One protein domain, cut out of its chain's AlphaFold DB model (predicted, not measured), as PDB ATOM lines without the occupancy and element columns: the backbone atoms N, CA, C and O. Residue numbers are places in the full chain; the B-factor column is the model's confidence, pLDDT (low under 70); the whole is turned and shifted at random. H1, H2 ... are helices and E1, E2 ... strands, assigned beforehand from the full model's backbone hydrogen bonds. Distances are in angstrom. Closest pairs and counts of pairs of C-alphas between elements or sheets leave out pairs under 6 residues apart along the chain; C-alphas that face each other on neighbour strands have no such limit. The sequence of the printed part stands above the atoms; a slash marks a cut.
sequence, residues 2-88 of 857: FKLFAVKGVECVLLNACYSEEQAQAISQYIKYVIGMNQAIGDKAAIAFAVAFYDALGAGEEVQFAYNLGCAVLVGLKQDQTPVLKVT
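Overview. This is residues 2 to 88 of the 857 residues of the protein "Pentapeptide repeat-containing protein" of Scytonema sp. HK-05 (UniProt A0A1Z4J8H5). A small three-stranded sheet, E1, E2 and E3, forms the middle of the domain, with the short helix H2 over one face and the helical hairpin of H3 and H4 on the other side, where H4 covers the face and H3 grazes the sheet. The short helix H1 lies out at one end, near E1. The printed part has 87 residues with four named helices and three named strands, in the order H1 E1 H2 E2 H3 H4 E3; the sheet runs E1 E2 E3 and is mixed, and the class is mixed, helices and strands. The whole is compact, with a radius of gyration of the C-alphas of 12.5 A and spans of 37 by 30 by 18 A.

Along the chain. H1, residues 2 to 7, begins at C-alpha 2 at (31.073, -38.694, -45.997). E1, residues 12 to 18, is 17.2 A long, and H2, residues 21 to 27, is 10.0 A long. E2, residues 33 to 37, is 13.8 A long. H3, residues 43 to 58, is the longest helix at 21.5 A and begins at C-alpha 43 at (28.779, -15.364, -36.996). H4, residues 63 to 72, is 14.1 A long. E3, residues 84 to 87, ends at C-alpha 87 at (44.931, -33.564, -43.736).

Arrangement. E1 and E2 are parallel neighbours at 16 degrees, with N 15 and O 35 at 2.8 A, within hydrogen-bond range. E1, H2 and E2 form a strand-helix-strand unit, two parallel neighbour strands with a helix between, and its crossover is right-handed. E2 and E3 are antiparallel at 166 degrees, with N 86 and O 34 at 2.8 A. H2 is on the sheet at a height of 9.6 A, and its closest C-alphas to E2 are those of Ala 24 and Val 34, 6.5 A apart. H4 is on the opposite face at a height of 9.8 A, over E2 and along the strands, at 7 degrees to E2 on the local plane. H3 and H4 touch as a helical hairpin, opposite ways at a steep tilt of 37 degrees, only just past shallow; their closest C-alphas, Phe 49 and Gly 70, are 4.5 A apart. H3 only grazes the sheet, with residues 43 to 53. H1 only grazes it too, with residues 2 to 6. In H1, H2, H3 and H4 every O i to N i+4 pair is within hydrogen-bond range.

Size, cuts and confidence. The two C-alphas farthest apart are those of Val 7 and Gly 76, 37.9 A. The printed part has no cut. The link from H4 to E3, with 11 residues, is long; the others are tight. The mean pLDDT of the printed part is 72.9, with 33 residues under 70, among them residues 2 to 9, 16 to 25 and 75 to 82.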
ATOM      1  N   PHE A   2      29.749 -39.124 -45.494       60.38
ATOM      2  CA  PHE A   2      31.073 -38.694 -45.997       60.38
ATOM      3  C   PHE A   2      31.749 -39.663 -46.992       60.38
ATOM      4  O   PHE A   2      32.301 -39.200 -47.984       60.38
ATOM      5  N   LYS A   3      31.567 -40.989 -46.853       57.78
ATOM      6  CA  LYS A   3      31.912 -41.978 -47.905       57.78
ATOM      7  C   LYS A   3      31.305 -41.649 -49.286       57.78
ATOM      8  O   LYS A   3      31.964 -41.795 -50.306       57.78
ATOM      9  N   LEU A   4      30.058 -41.168 -49.316       54.31
ATOM     10  CA  LEU A   4      29.338 -40.778 -50.537       54.31
ATOM     11  C   LEU A   4      29.896 -39.478 -51.146       54.31
ATOM     12  O   LEU A   4      29.822 -39.282 -52.355       54.31
ATOM     13  N   PHE A   5      30.428 -38.582 -50.312       58.94
ATOM     14  CA  PHE A   5      31.062 -37.340 -50.758       58.94
ATOM     15  C   PHE A   5      32.443 -37.616 -51.369       58.94
ATOM     16  O   PHE A   5      32.723 -37.116 -52.455       58.94
ATOM     17  N   ALA A   6      33.240 -38.495 -50.753       57.53
ATOM     18  CA  ALA A   6      34.534 -38.938 -51.278       57.53
ATOM     19  C   ALA A   6      34.427 -39.481 -52.717       57.53
ATOM     20  O   ALA A   6      35.128 -39.028 -53.617       57.53
ATOM     21  N   VAL A   7      33.465 -40.379 -52.962       54.28
ATOM     22  CA  VAL A   7      33.222 -40.981 -54.291       54.28
ATOM     23  C   VAL A   7      32.682 -39.967 -55.316       54.28
ATOM     24  O   VAL A   7      32.815 -40.173 -56.518       54.28
ATOM     25  N   LYS A   8      32.126 -38.835 -54.865       53.94
ATOM     26  CA  LYS A   8      31.738 -37.703 -55.725       53.94
ATOM     27  C   LYS A   8      32.865 -36.679 -55.943       53.94
ATOM     28  O   LYS A   8      32.594 -35.603 -56.470       53.94
ATOM     29  N   GLY A   9      34.102 -36.988 -55.546       58.53
ATOM     30  CA  GLY A   9      35.258 -36.102 -55.711       58.53
ATOM     31  C   GLY A   9      35.300 -34.929 -54.727       58.53
ATOM     32  O   GLY A   9      35.963 -33.931 -54.992       58.53
ATOM     33  N   VAL A  10      34.588 -35.007 -53.596       71.19
ATOM     34  CA  VAL A  10      34.675 -33.982 -52.545       71.19
ATOM     35  C   VAL A  10      35.973 -34.182 -51.763       71.19
ATOM     36  O   VAL A  10      36.056 -35.050 -50.896       71.19
ATOM     37  N   GLU A  11      36.986 -33.367 -52.056       75.88
ATOM     38  CA  GLU A  11      38.278 -33.439 -51.359       75.88
ATOM     39  C   GLU A  11      38.287 -32.731 -49.996       75.88
ATOM     40  O   GLU A  11      39.096 -33.086 -49.142       75.88
ATOM     41  N   CYS A  12      37.403 -31.750 -49.771       81.75
ATOM     42  CA  CYS A  12      37.392 -30.918 -48.566       81.75
ATOM     43  C   CYS A  12      36.000 -30.813 -47.926       81.75
ATOM     44  O   CYS A  12      35.004 -30.606 -48.619       81.75
ATOM     45  N   VAL A  13      35.941 -30.886 -46.593       83.19
ATOM     46  CA  VAL A  13      34.742 -30.617 -45.781       83.19
ATOM     47  C   VAL A  13      35.047 -29.519 -44.762       83.19
ATOM     48  O   VAL A  13      36.000 -29.639 -43.993       83.19
ATOM     49  N   LEU A  14      34.212 -28.475 -44.738       81.25
ATOM     50  CA  LEU A  14      34.247 -27.395 -43.748       81.25
ATOM     51  C   LEU A  14      33.072 -27.534 -42.764       81.25
ATOM     52  O   LEU A  14      31.910 -27.524 -43.171       81.25
ATOM     53  N   LEU A  15      33.370 -27.641 -41.470       77.19
ATOM     54  CA  LEU A  15      32.392 -27.750 -40.386       77.19
ATOM     55  C   LEU A  15      32.208 -26.390 -39.699       77.19
ATOM     56  O   LEU A  15      33.038 -25.961 -38.900       77.19
ATOM     57  N   ASN A  16      31.092 -25.721 -40.001       61.59
ATOM     58  CA  ASN A  16      30.756 -24.386 -39.484       61.59
ATOM     59  C   ASN A  16      30.053 -24.405 -38.104       61.59
ATOM     60  O   ASN A  16      29.227 -23.552 -37.798       61.59
ATOM     61  N   ALA A  17      30.327 -25.426 -37.293       59.84
ATOM     62  CA  ALA A  17      29.810 -25.596 -35.938       59.84
ATOM     63  C   ALA A  17      30.851 -26.345 -35.096       59.84
ATOM     64  O   ALA A  17      31.724 -27.013 -35.659       59.84
ATOM     65  N   CYS A  18      30.749 -26.262 -33.766       60.28
ATOM     66  CA  CYS A  18      31.609 -27.021 -32.856       60.28
ATOM     67  C   CYS A  18      31.553 -28.514 -33.196       60.28
ATOM     68  O   CYS A  18      30.479 -29.118 -33.140       60.28
ATOM     69  N   TYR A  19      32.702 -29.107 -33.500       66.38
ATOM     70  CA  TYR A  19      32.838 -30.538 -33.752       66.38
ATOM     71  C   TYR A  19      33.751 -31.154 -32.682       66.38
ATOM     72  O   TYR A  19      34.669 -30.495 -32.192       66.38
ATOM     73  N   SER A  20      33.516 -32.412 -32.300       63.44
ATOM     74  CA  SER A  20      34.468 -33.131 -31.444       63.44
ATOM     75  C   SER A  20      35.638 -33.655 -32.274       63.44
ATOM     76  O   SER A  20      35.477 -33.998 -33.446       63.44
ATOM     77  N   GLU A  21      36.829 -33.770 -31.686       64.06
ATOM     78  CA  GLU A  21      38.005 -34.240 -32.429       64.06
ATOM     79  C   GLU A  21      37.794 -35.632 -33.063       64.06
ATOM     80  O   GLU A  21      38.221 -35.874 -34.196       64.06
ATOM     81  N   GLU A  22      37.035 -36.493 -32.379       67.94
ATOM     82  CA  GLU A  22      36.570 -37.801 -32.850       67.94
ATOM     83  C   GLU A  22      35.727 -37.705 -34.134       67.94
ATOM     84  O   GLU A  22      35.892 -38.519 -35.042       67.94
ATOM     85  N   GLN A  23      34.855 -36.695 -34.256       69.50
ATOM     86  CA  GLN A  23      34.032 -36.486 -35.451       69.50
ATOM     87  C   GLN A  23      34.885 -36.108 -36.664       69.50
ATOM     88  O   GLN A  23      34.706 -36.696 -37.730       69.50
ATOM     89  N   ALA A  24      35.845 -35.186 -36.526       66.44
ATOM     90  CA  ALA A  24      36.745 -34.882 -37.643       66.44
ATOM     91  C   ALA A  24      37.621 -36.079 -38.009       66.44
ATOM     92  O   ALA A  24      37.848 -36.309 -39.192       66.44
ATOM     93  N   GLN A  25      38.065 -36.867 -37.027       68.31
ATOM     94  CA  GLN A  25      38.865 -38.064 -37.280       68.31
ATOM     95  C   GLN A  25      38.057 -39.182 -37.960       68.31
ATOM     96  O   GLN A  25      38.603 -39.917 -38.777       68.31
ATOM     97  N   ALA A  26      36.748 -39.277 -37.707       72.00
ATOM     98  CA  ALA A  26      35.845 -40.157 -38.450       72.00
ATOM     99  C   ALA A  26      35.562 -39.659 -39.885       72.00
ATOM    100  O   ALA A  26      35.349 -40.467 -40.787       72.00
ATOM    101  N   ILE A  27      35.569 -38.341 -40.121       73.69
ATOM    102  CA  ILE A  27      35.392 -37.750 -41.461       73.69
ATOM    103  C   ILE A  27      36.685 -37.863 -42.284       73.69
ATOM    104  O   ILE A  27      36.628 -38.210 -43.465       73.69
ATOM    105  N   SER A  28      37.850 -37.637 -41.667       72.75
ATOM    106  CA  SER A  28      39.157 -37.646 -42.337       72.75
ATOM    107  C   SER A  28      39.637 -39.045 -42.746       72.75
ATOM    108  O   SER A  28      40.619 -39.174 -43.464       72.75
ATOM    109  N   GLN A  29      38.921 -40.105 -42.351       73.06
ATOM    110  CA  GLN A  29      39.064 -41.449 -42.931       73.06
ATOM    111  C   GLN A  29      38.590 -41.528 -44.393       73.06
ATOM    112  O   GLN A  29      38.957 -42.463 -45.099       73.06
ATOM    113  N   TYR A  30      37.750 -40.586 -44.838       73.50
ATOM    114  CA  TYR A  30      37.105 -40.620 -46.157       73.50
ATOM    115  C   TYR A  30      37.319 -39.342 -46.972       73.50
ATOM    116  O   TYR A  30      37.237 -39.389 -48.194       73.50
ATOM    117  N   ILE A  31      37.593 -38.210 -46.320       75.94
ATOM    118  CA  ILE A  31      37.805 -36.908 -46.962       75.94
ATOM    119  C   ILE A  31      39.238 -36.437 -46.689       75.94
ATOM    120  O   ILE A  31      39.684 -36.432 -45.544       75.94
ATOM    121  N   LYS A  32      39.941 -36.019 -47.746       79.31
ATOM    122  CA  LYS A  32      41.367 -35.649 -47.732       79.31
ATOM    123  C   LYS A  32      41.670 -34.435 -46.845       79.31
ATOM    124  O   LYS A  32      42.692 -34.427 -46.159       79.31
ATOM    125  N   TYR A  33      40.780 -33.441 -46.828       82.50
ATOM    126  CA  TYR A  33      40.877 -32.241 -45.994       82.50
ATOM    127  C   TYR A  33      39.622 -32.069 -45.128       82.50
ATOM    128  O   TYR A  33      38.500 -32.015 -45.634       82.50
ATOM    129  N   VAL A  34      39.800 -31.929 -43.815       83.94
ATOM    130  CA  VAL A  34      38.713 -31.612 -42.878       83.94
ATOM    131  C   VAL A  34      39.091 -30.369 -42.094       83.94
ATOM    132  O   VAL A  34      40.084 -30.373 -41.370       83.94
ATOM    133  N   ILE A  35      38.297 -29.313 -42.235       84.44
ATOM    134  CA  ILE A  35      38.461 -28.050 -41.515       84.44
ATOM    135  C   ILE A  35      37.247 -27.869 -40.614       84.44
ATOM    136  O   ILE A  35      36.114 -28.066 -41.050       84.44
ATOM    137  N   GLY A  36      37.450 -27.457 -39.369       78.25
ATOM    138  CA  GLY A  36      36.336 -27.114 -38.490       78.25
ATOM    139  C   GLY A  36      36.744 -26.201 -37.349       78.25
ATOM    140  O   GLY A  36      37.929 -26.023 -37.076       78.25
ATOM    141  N   MET A  37      35.744 -25.665 -36.651       75.44
ATOM    142  CA  MET A  37      35.931 -24.815 -35.472       75.44
ATOM    143  C   MET A  37      35.957 -25.663 -34.191       75.44
ATOM    144  O   MET A  37      34.999 -26.372 -33.882       75.44
ATOM    145  N   ASN A  38      37.060 -25.597 -33.445       67.00
ATOM    146  CA  ASN A  38      37.264 -26.313 -32.177       67.00
ATOM    147  C   ASN A  38      36.386 -25.788 -31.022       67.00
ATOM    148  O   ASN A  38      36.117 -26.520 -30.072       67.00
ATOM    149  N   GLN A  39      35.910 -24.545 -31.113       68.88
ATOM    150  CA  GLN A  39      34.910 -23.948 -30.225       68.88
ATOM    151  C   GLN A  39      33.901 -23.101 -31.016       68.88
ATOM    152  O   GLN A  39      34.046 -22.884 -32.220       68.88
ATOM    153  N   ALA A  40      32.865 -22.608 -30.331       67.25
ATOM    154  CA  ALA A  40      31.860 -21.740 -30.928       67.25
ATOM    155  C   ALA A  40      32.470 -20.373 -31.256       67.25
ATOM    156  O   ALA A  40      32.899 -19.643 -30.359       67.25
ATOM    157  N   ILE A  41      32.462 -20.011 -32.537       73.38
ATOM    158  CA  ILE A  41      32.840 -18.680 -33.014       73.38
ATOM    159  C   ILE A  41      31.587 -17.871 -33.358       73.38
ATOM    160  O   ILE A  41      30.564 -18.429 -33.750       73.38
ATOM    161  N   GLY A  42      31.653 -16.547 -33.211       72.88
ATOM    162  CA  GLY A  42      30.538 -15.672 -33.577       72.88
ATOM    163  C   GLY A  42      30.385 -15.532 -35.094       72.88
ATOM    164  O   GLY A  42      31.384 -15.494 -35.813       72.88
ATOM    165  N   ASP A  43      29.149 -15.364 -35.570       75.81
ATOM    166  CA  ASP A  43      28.779 -15.364 -36.996       75.81
ATOM    167  C   ASP A  43      29.675 -14.487 -37.882       75.81
ATOM    168  O   ASP A  43      30.044 -14.880 -38.984       75.81
ATOM    169  N   LYS A  44      30.088 -13.306 -37.399       75.62
ATOM    170  CA  LYS A  44      30.983 -12.403 -38.144       75.62
ATOM    171  C   LYS A  44      32.356 -13.018 -38.429       75.62
ATOM    172  O   LYS A  44      32.892 -12.796 -39.509       75.62
ATOM    173  N   ALA A  45      32.913 -13.781 -37.488       77.69
ATOM    174  CA  ALA A  45      34.173 -14.497 -37.677       77.69
ATOM    175  C   ALA A  45      33.985 -15.704 -38.607       77.69
ATOM    176  O   ALA A  45      34.797 -15.913 -39.503       77.69
ATOM    177  N   ALA A  46      32.880 -16.442 -38.454       77.75
ATOM    178  CA  ALA A  46      32.543 -17.564 -39.330       77.75
ATOM    179  C   ALA A  46      32.388 -17.120 -40.792       77.75
ATOM    180  O   ALA A  46      32.959 -17.732 -41.692       77.75
ATOM    181  N   ILE A  47      31.676 -16.012 -41.020       78.81
ATOM    182  CA  ILE A  47      31.498 -15.404 -42.341       78.81
ATOM    183  C   ILE A  47      32.833 -14.878 -42.880       78.81
ATOM    184  O   ILE A  47      33.156 -15.168 -44.026       78.81
ATOM    185  N   ALA A  48      33.631 -14.158 -42.082       80.25
ATOM    186  CA  ALA A  48      34.931 -13.648 -42.530       80.25
ATOM    187  C   ALA A  48      35.881 -14.778 -42.966       80.25
ATOM    188  O   ALA A  48      36.457 -14.701 -44.051       80.25
ATOM    189  N   PHE A  49      35.980 -15.850 -42.169       85.81
ATOM    190  CA  PHE A  49      36.735 -17.049 -42.536       85.81
ATOM    191  C   PHE A  49      36.191 -17.681 -43.819       85.81
ATOM    192  O   PHE A  49      36.957 -17.937 -44.741       85.81
ATOM    193  N   ALA A  50      34.876 -17.924 -43.889       83.38
ATOM    194  CA  ALA A  50      34.256 -18.598 -45.024       83.38
ATOM    195  C   ALA A  50      34.427 -17.814 -46.333       83.38
ATOM    196  O   ALA A  50      34.725 -18.427 -47.351       83.38
ATOM    197  N   VAL A  51      34.293 -16.484 -46.305       83.31
ATOM    198  CA  VAL A  51      34.538 -15.616 -47.467       83.31
ATOM    199  C   VAL A  51      35.984 -15.770 -47.938       83.31
ATOM    200  O   VAL A  51      36.201 -16.239 -49.048       83.31
ATOM    201  N   ALA A  52      36.976 -15.514 -47.080       83.19
ATOM    202  CA  ALA A  52      38.386 -15.619 -47.469       83.19
ATOM    203  C   ALA A  52      38.798 -17.041 -47.911       83.19
ATOM    204  O   ALA A  52      39.609 -17.201 -48.824       83.19
ATOM    205  N   PHE A  53      38.225 -18.076 -47.291       87.12
ATOM    206  CA  PHE A  53      38.471 -19.476 -47.633       87.12
ATOM    207  C   PHE A  53      37.873 -19.859 -48.997       87.12
ATOM    208  O   PHE A  53      38.568 -20.429 -49.840       87.12
ATOM    209  N   TYR A  54      36.596 -19.545 -49.238       84.56
ATOM    210  CA  TYR A  54      35.936 -19.881 -50.500       84.56
ATOM    211  C   TYR A  54      36.373 -18.980 -51.659       84.56
ATOM    212  O   TYR A  54      36.424 -19.472 -52.783       84.56
ATOM    213  N   ASP A  55      36.763 -17.729 -51.407       80.38
ATOM    214  CA  ASP A  55      37.357 -16.853 -52.425       80.38
ATOM    215  C   ASP A  55      38.704 -17.414 -52.915       80.38
ATOM    216  O   ASP A  55      38.943 -17.469 -54.120       80.38
ATOM    217  N   ALA A  56      39.554 -17.919 -52.011       75.12
ATOM    218  CA  ALA A  56      40.811 -18.574 -52.383       75.12
ATOM    219  C   ALA A  56      40.589 -19.871 -53.183       75.12
ATOM    220  O   ALA A  56      41.221 -20.073 -54.221       75.12
ATOM    221  N   LEU A  57      39.647 -20.728 -52.764       76.50
ATOM    222  CA  LEU A  57      39.282 -21.920 -53.545       76.50
ATOM    223  C   LEU A  57      38.663 -21.559 -54.905       76.50
ATOM    224  O   LEU A  57      38.940 -22.219 -55.905       76.50
ATOM    225  N   GLY A  58      37.852 -20.498 -54.967       63.19
ATOM    226  CA  GLY A  58      37.277 -19.967 -56.205       63.19
ATOM    227  C   GLY A  58      38.323 -19.367 -57.151       63.19
ATOM    228  O   GLY A  58      38.130 -19.395 -58.368       63.19
ATOM    229  N   ALA A  59      39.446 -18.884 -56.612       64.75
ATOM    230  CA  ALA A  59      40.625 -18.470 -57.369       64.75
ATOM    231  C   ALA A  59      41.497 -19.650 -57.853       64.75
ATOM    232  O   ALA A  59      42.368 -19.445 -58.697       64.75
ATOM    233  N   GLY A  60      41.239 -20.876 -57.381       64.31
ATOM    234  CA  GLY A  60      41.965 -22.092 -57.769       64.31
ATOM    235  C   GLY A  60      43.157 -22.450 -56.877       64.31
ATOM    236  O   GLY A  60      43.935 -23.326 -57.248       64.31
ATOM    237  N   GLU A  61      43.306 -21.799 -55.720       79.81
ATOM    238  CA  GLU A  61      44.376 -22.088 -54.759       79.81
ATOM    239  C   GLU A  61      44.173 -23.429 -54.036       79.81
ATOM    240  O   GLU A  61      43.047 -23.899 -53.841       79.81
ATOM    241  N   GLU A  62      45.267 -24.043 -53.572       81.88
ATOM    242  CA  GLU A  62      45.177 -25.279 -52.790       81.88
ATOM    243  C   GLU A  62      44.458 -25.066 -51.446       81.88
ATOM    244  O   GLU A  62      44.610 -24.039 -50.779       81.88
ATOM    245  N   VAL A  63      43.747 -26.099 -50.975       82.25
ATOM    246  CA  VAL A  63      42.982 -26.083 -49.710       82.25
ATOM    247  C   VAL A  63      43.828 -25.637 -48.510       82.25
ATOM    248  O   VAL A  63      43.333 -24.938 -47.626       82.25
ATOM    249  N   GLN A  64      45.117 -25.991 -48.490       81.69
ATOM    250  CA  GLN A  64      46.055 -25.579 -47.444       81.69
ATOM    251  C   GLN A  64      46.334 -24.065 -47.460       81.69
ATOM    252  O   GLN A  64      46.441 -23.455 -46.394       81.69
ATOM    253  N   PHE A  65      46.428 -23.453 -48.644       80.50
ATOM    254  CA  PHE A  65      46.599 -22.008 -48.801       80.50
ATOM    255  C   PHE A  65      45.303 -21.265 -48.462       80.50
ATOM    256  O   PHE A  65      45.329 -20.330 -47.662       80.50
ATOM    257  N   ALA A  66      44.165 -21.740 -48.978       84.94
ATOM    258  CA  ALA A  66      42.846 -21.197 -48.661       84.94
ATOM    259  C   ALA A  66      42.571 -21.197 -47.147       84.94
ATOM    260  O   ALA A  66      42.119 -20.195 -46.591       84.94
ATOM    261  N   TYR A  67      42.910 -22.290 -46.454       86.44
ATOM    262  CA  TYR A  67      42.838 -22.385 -44.993       86.44
ATOM    263  C   TYR A  67      43.730 -21.348 -44.299       86.44
ATOM    264  O   TYR A  67      43.267 -20.647 -43.399       86.44
ATOM    265  N   ASN A  68      44.987 -21.200 -44.734       82.94
ATOM    266  CA  ASN A  68      45.913 -20.223 -44.159       82.94
ATOM    267  C   ASN A  68      45.411 -18.778 -44.346       82.94
ATOM    268  O   ASN A  68      45.503 -17.984 -43.409       82.94
ATOM    269  N   LEU A  69      44.841 -18.442 -45.511       81.56
ATOM    270  CA  LEU A  69      44.253 -17.124 -45.777       81.56
ATOM    271  C   LEU A  69      42.998 -16.879 -44.925       81.56
ATOM    272  O   LEU A  69      42.865 -15.815 -44.318       81.56
ATOM    273  N   GLY A  70      42.126 -17.884 -44.805       83.31
ATOM    274  CA  GLY A  70      40.982 -17.858 -43.893       83.31
ATOM    275  C   GLY A  70      41.405 -17.615 -42.440       83.31
ATOM    276  O   GLY A  70      40.816 -16.785 -41.752       83.31
ATOM    277  N   CYS A  71      42.468 -18.266 -41.967       81.44
ATOM    278  CA  CYS A  71      43.018 -18.019 -40.631       81.44
ATOM    279  C   CYS A  71      43.663 -16.626 -40.497       81.44
ATOM    280  O   CYS A  71      43.560 -16.009 -39.437       81.44
ATOM    281  N   ALA A  72      44.281 -16.092 -41.555       80.88
ATOM    282  CA  ALA A  72      44.890 -14.761 -41.543       80.88
ATOM    283  C   ALA A  72      43.863 -13.622 -41.392       80.88
ATOM    284  O   ALA A  72      44.171 -12.609 -40.764       80.88
ATOM    285  N   VAL A  73      42.625 -13.785 -41.876       80.06
ATOM    286  CA  VAL A  73      41.547 -12.799 -41.634       80.06
ATOM    287  C   VAL A  73      40.916 -12.901 -40.234       80.06
ATOM    288  O   VAL A  73      40.113 -12.048 -39.863       80.06
ATOM    289  N   LEU A  74      41.306 -13.899 -39.430       76.12
ATOM    290  CA  LEU A  74      40.891 -14.072 -38.028       76.12
ATOM    291  C   LEU A  74      41.914 -13.530 -37.006       76.12
ATOM    292  O   LEU A  74      41.753 -13.738 -35.799       76.12
ATOM    293  N   VAL A  75      42.965 -12.836 -37.461       63.31
ATOM    294  CA  VAL A  75      44.018 -12.273 -36.598       63.31
ATOM    295  C   VAL A  75      43.417 -11.327 -35.550       63.31
ATOM    296  O   VAL A  75      42.886 -10.265 -35.867       63.31
ATOM    297  N   GLY A  76      43.517 -11.733 -34.281       63.94
ATOM    298  CA  GLY A  76      42.918 -11.054 -33.126       63.94
ATOM    299  C   GLY A  76      42.036 -11.961 -32.258       63.94
ATOM    300  O   GLY A  76      41.785 -11.628 -31.100       63.94
ATOM    301  N   LEU A  77      41.602 -13.117 -32.773       64.25
ATOM    302  CA  LEU A  77      40.952 -14.166 -31.978       64.25
ATOM    303  C   LEU A  77      41.975 -15.019 -31.215       64.25
ATOM    304  O   LEU A  77      43.160 -15.058 -31.556       64.25
ATOM    305  N   LYS A  78      41.521 -15.712 -30.162       61.28
ATOM    306  CA  LYS A  78      42.379 -16.640 -29.419       61.28
ATOM    307  C   LYS A  78      42.677 -17.896 -30.245       61.28
ATOM    308  O   LYS A  78      41.868 -18.333 -31.057       61.28
ATOM    309  N   GLN A  79      43.824 -18.515 -29.976       60.31
ATOM    310  CA  GLN A  79      44.313 -19.700 -30.690       60.31
ATOM    311  C   GLN A  79      43.403 -20.938 -30.511       60.31
ATOM    312  O   GLN A  79      43.349 -21.802 -31.380       60.31
ATOM    313  N   ASP A  80      42.639 -21.006 -29.417       58.53
ATOM    314  CA  ASP A  80      41.618 -22.029 -29.143       58.53
ATOM    315  C   ASP A  80      40.253 -21.746 -29.805       58.53
ATOM    316  O   ASP A  80      39.279 -22.436 -29.516       58.53
ATOM    317  N   GLN A  81      40.188 -20.735 -30.678       64.38
ATOM    318  CA  GLN A  81      39.002 -20.331 -31.445       64.38
ATOM    319  C   GLN A  81      39.278 -20.216 -32.955       64.38
ATOM    320  O   GLN A  81      38.396 -19.816 -33.715       64.38
ATOM    321  N   THR A  82      40.491 -20.534 -33.412       68.81
ATOM    322  CA  THR A  82      40.812 -20.606 -34.844       68.81
ATOM    323  C   THR A  82      40.470 -21.990 -35.403       68.81
ATOM    324  O   THR A  82      40.702 -22.984 -34.706       68.81
ATOM    325  N   PRO A  83      39.965 -22.090 -36.647       73.00
ATOM    326  CA  PRO A  83      39.699 -23.376 -37.274       73.00
ATOM    327  C   PRO A  83      40.956 -24.238 -37.326       73.00
ATOM    328  O   PRO A  83      42.061 -23.727 -37.477       73.00
ATOM    329  N   VAL A  84      40.770 -25.553 -37.247       77.38
ATOM    330  CA  VAL A  84      41.842 -26.546 -37.336       77.38
ATOM    331  C   VAL A  84      41.659 -27.349 -38.616       77.38
ATOM    332  O   VAL A  84      40.588 -27.908 -38.851       77.38
ATOM    333  N   LEU A  85      42.712 -27.424 -39.430       78.44
ATOM    334  CA  LEU A  85      42.787 -28.299 -40.600       78.44
ATOM    335  C   LEU A  85      43.441 -29.637 -40.227       78.44
ATOM    336  O   LEU A  85      44.582 -29.672 -39.766       78.44
ATOM    337  N   LYS A  86      42.744 -30.746 -40.492       77.19
ATOM    338  CA  LYS A  86      43.323 -32.095 -40.567       77.19
ATOM    339  C   LYS A  86      43.446 -32.514 -42.034       77.19
ATOM    340  O   LYS A  86      42.502 -32.365 -42.809       77.19
ATOM    341  N   VAL A  87      44.610 -33.053 -42.393       72.88
ATOM    342  CA  VAL A  87      44.931 -33.564 -43.736       72.88
ATOM    343  C   VAL A  87      45.192 -35.063 -43.637       72.88
ATOM    344  O   VAL A  87      45.861 -35.511 -42.707       72.88
ATOM    345  N   THR A  88      44.663 -35.859 -44.564       66.44
ATOM    346  CA  THR A  88      44.882 -37.314 -44.603       66.44
ATOM    347  C   THR A  88      45.155 -37.783 -46.030       66.44
ATOM    348  O   THR A  88      44.487 -37.365 -46.973       66.44
TER     349      THR A  88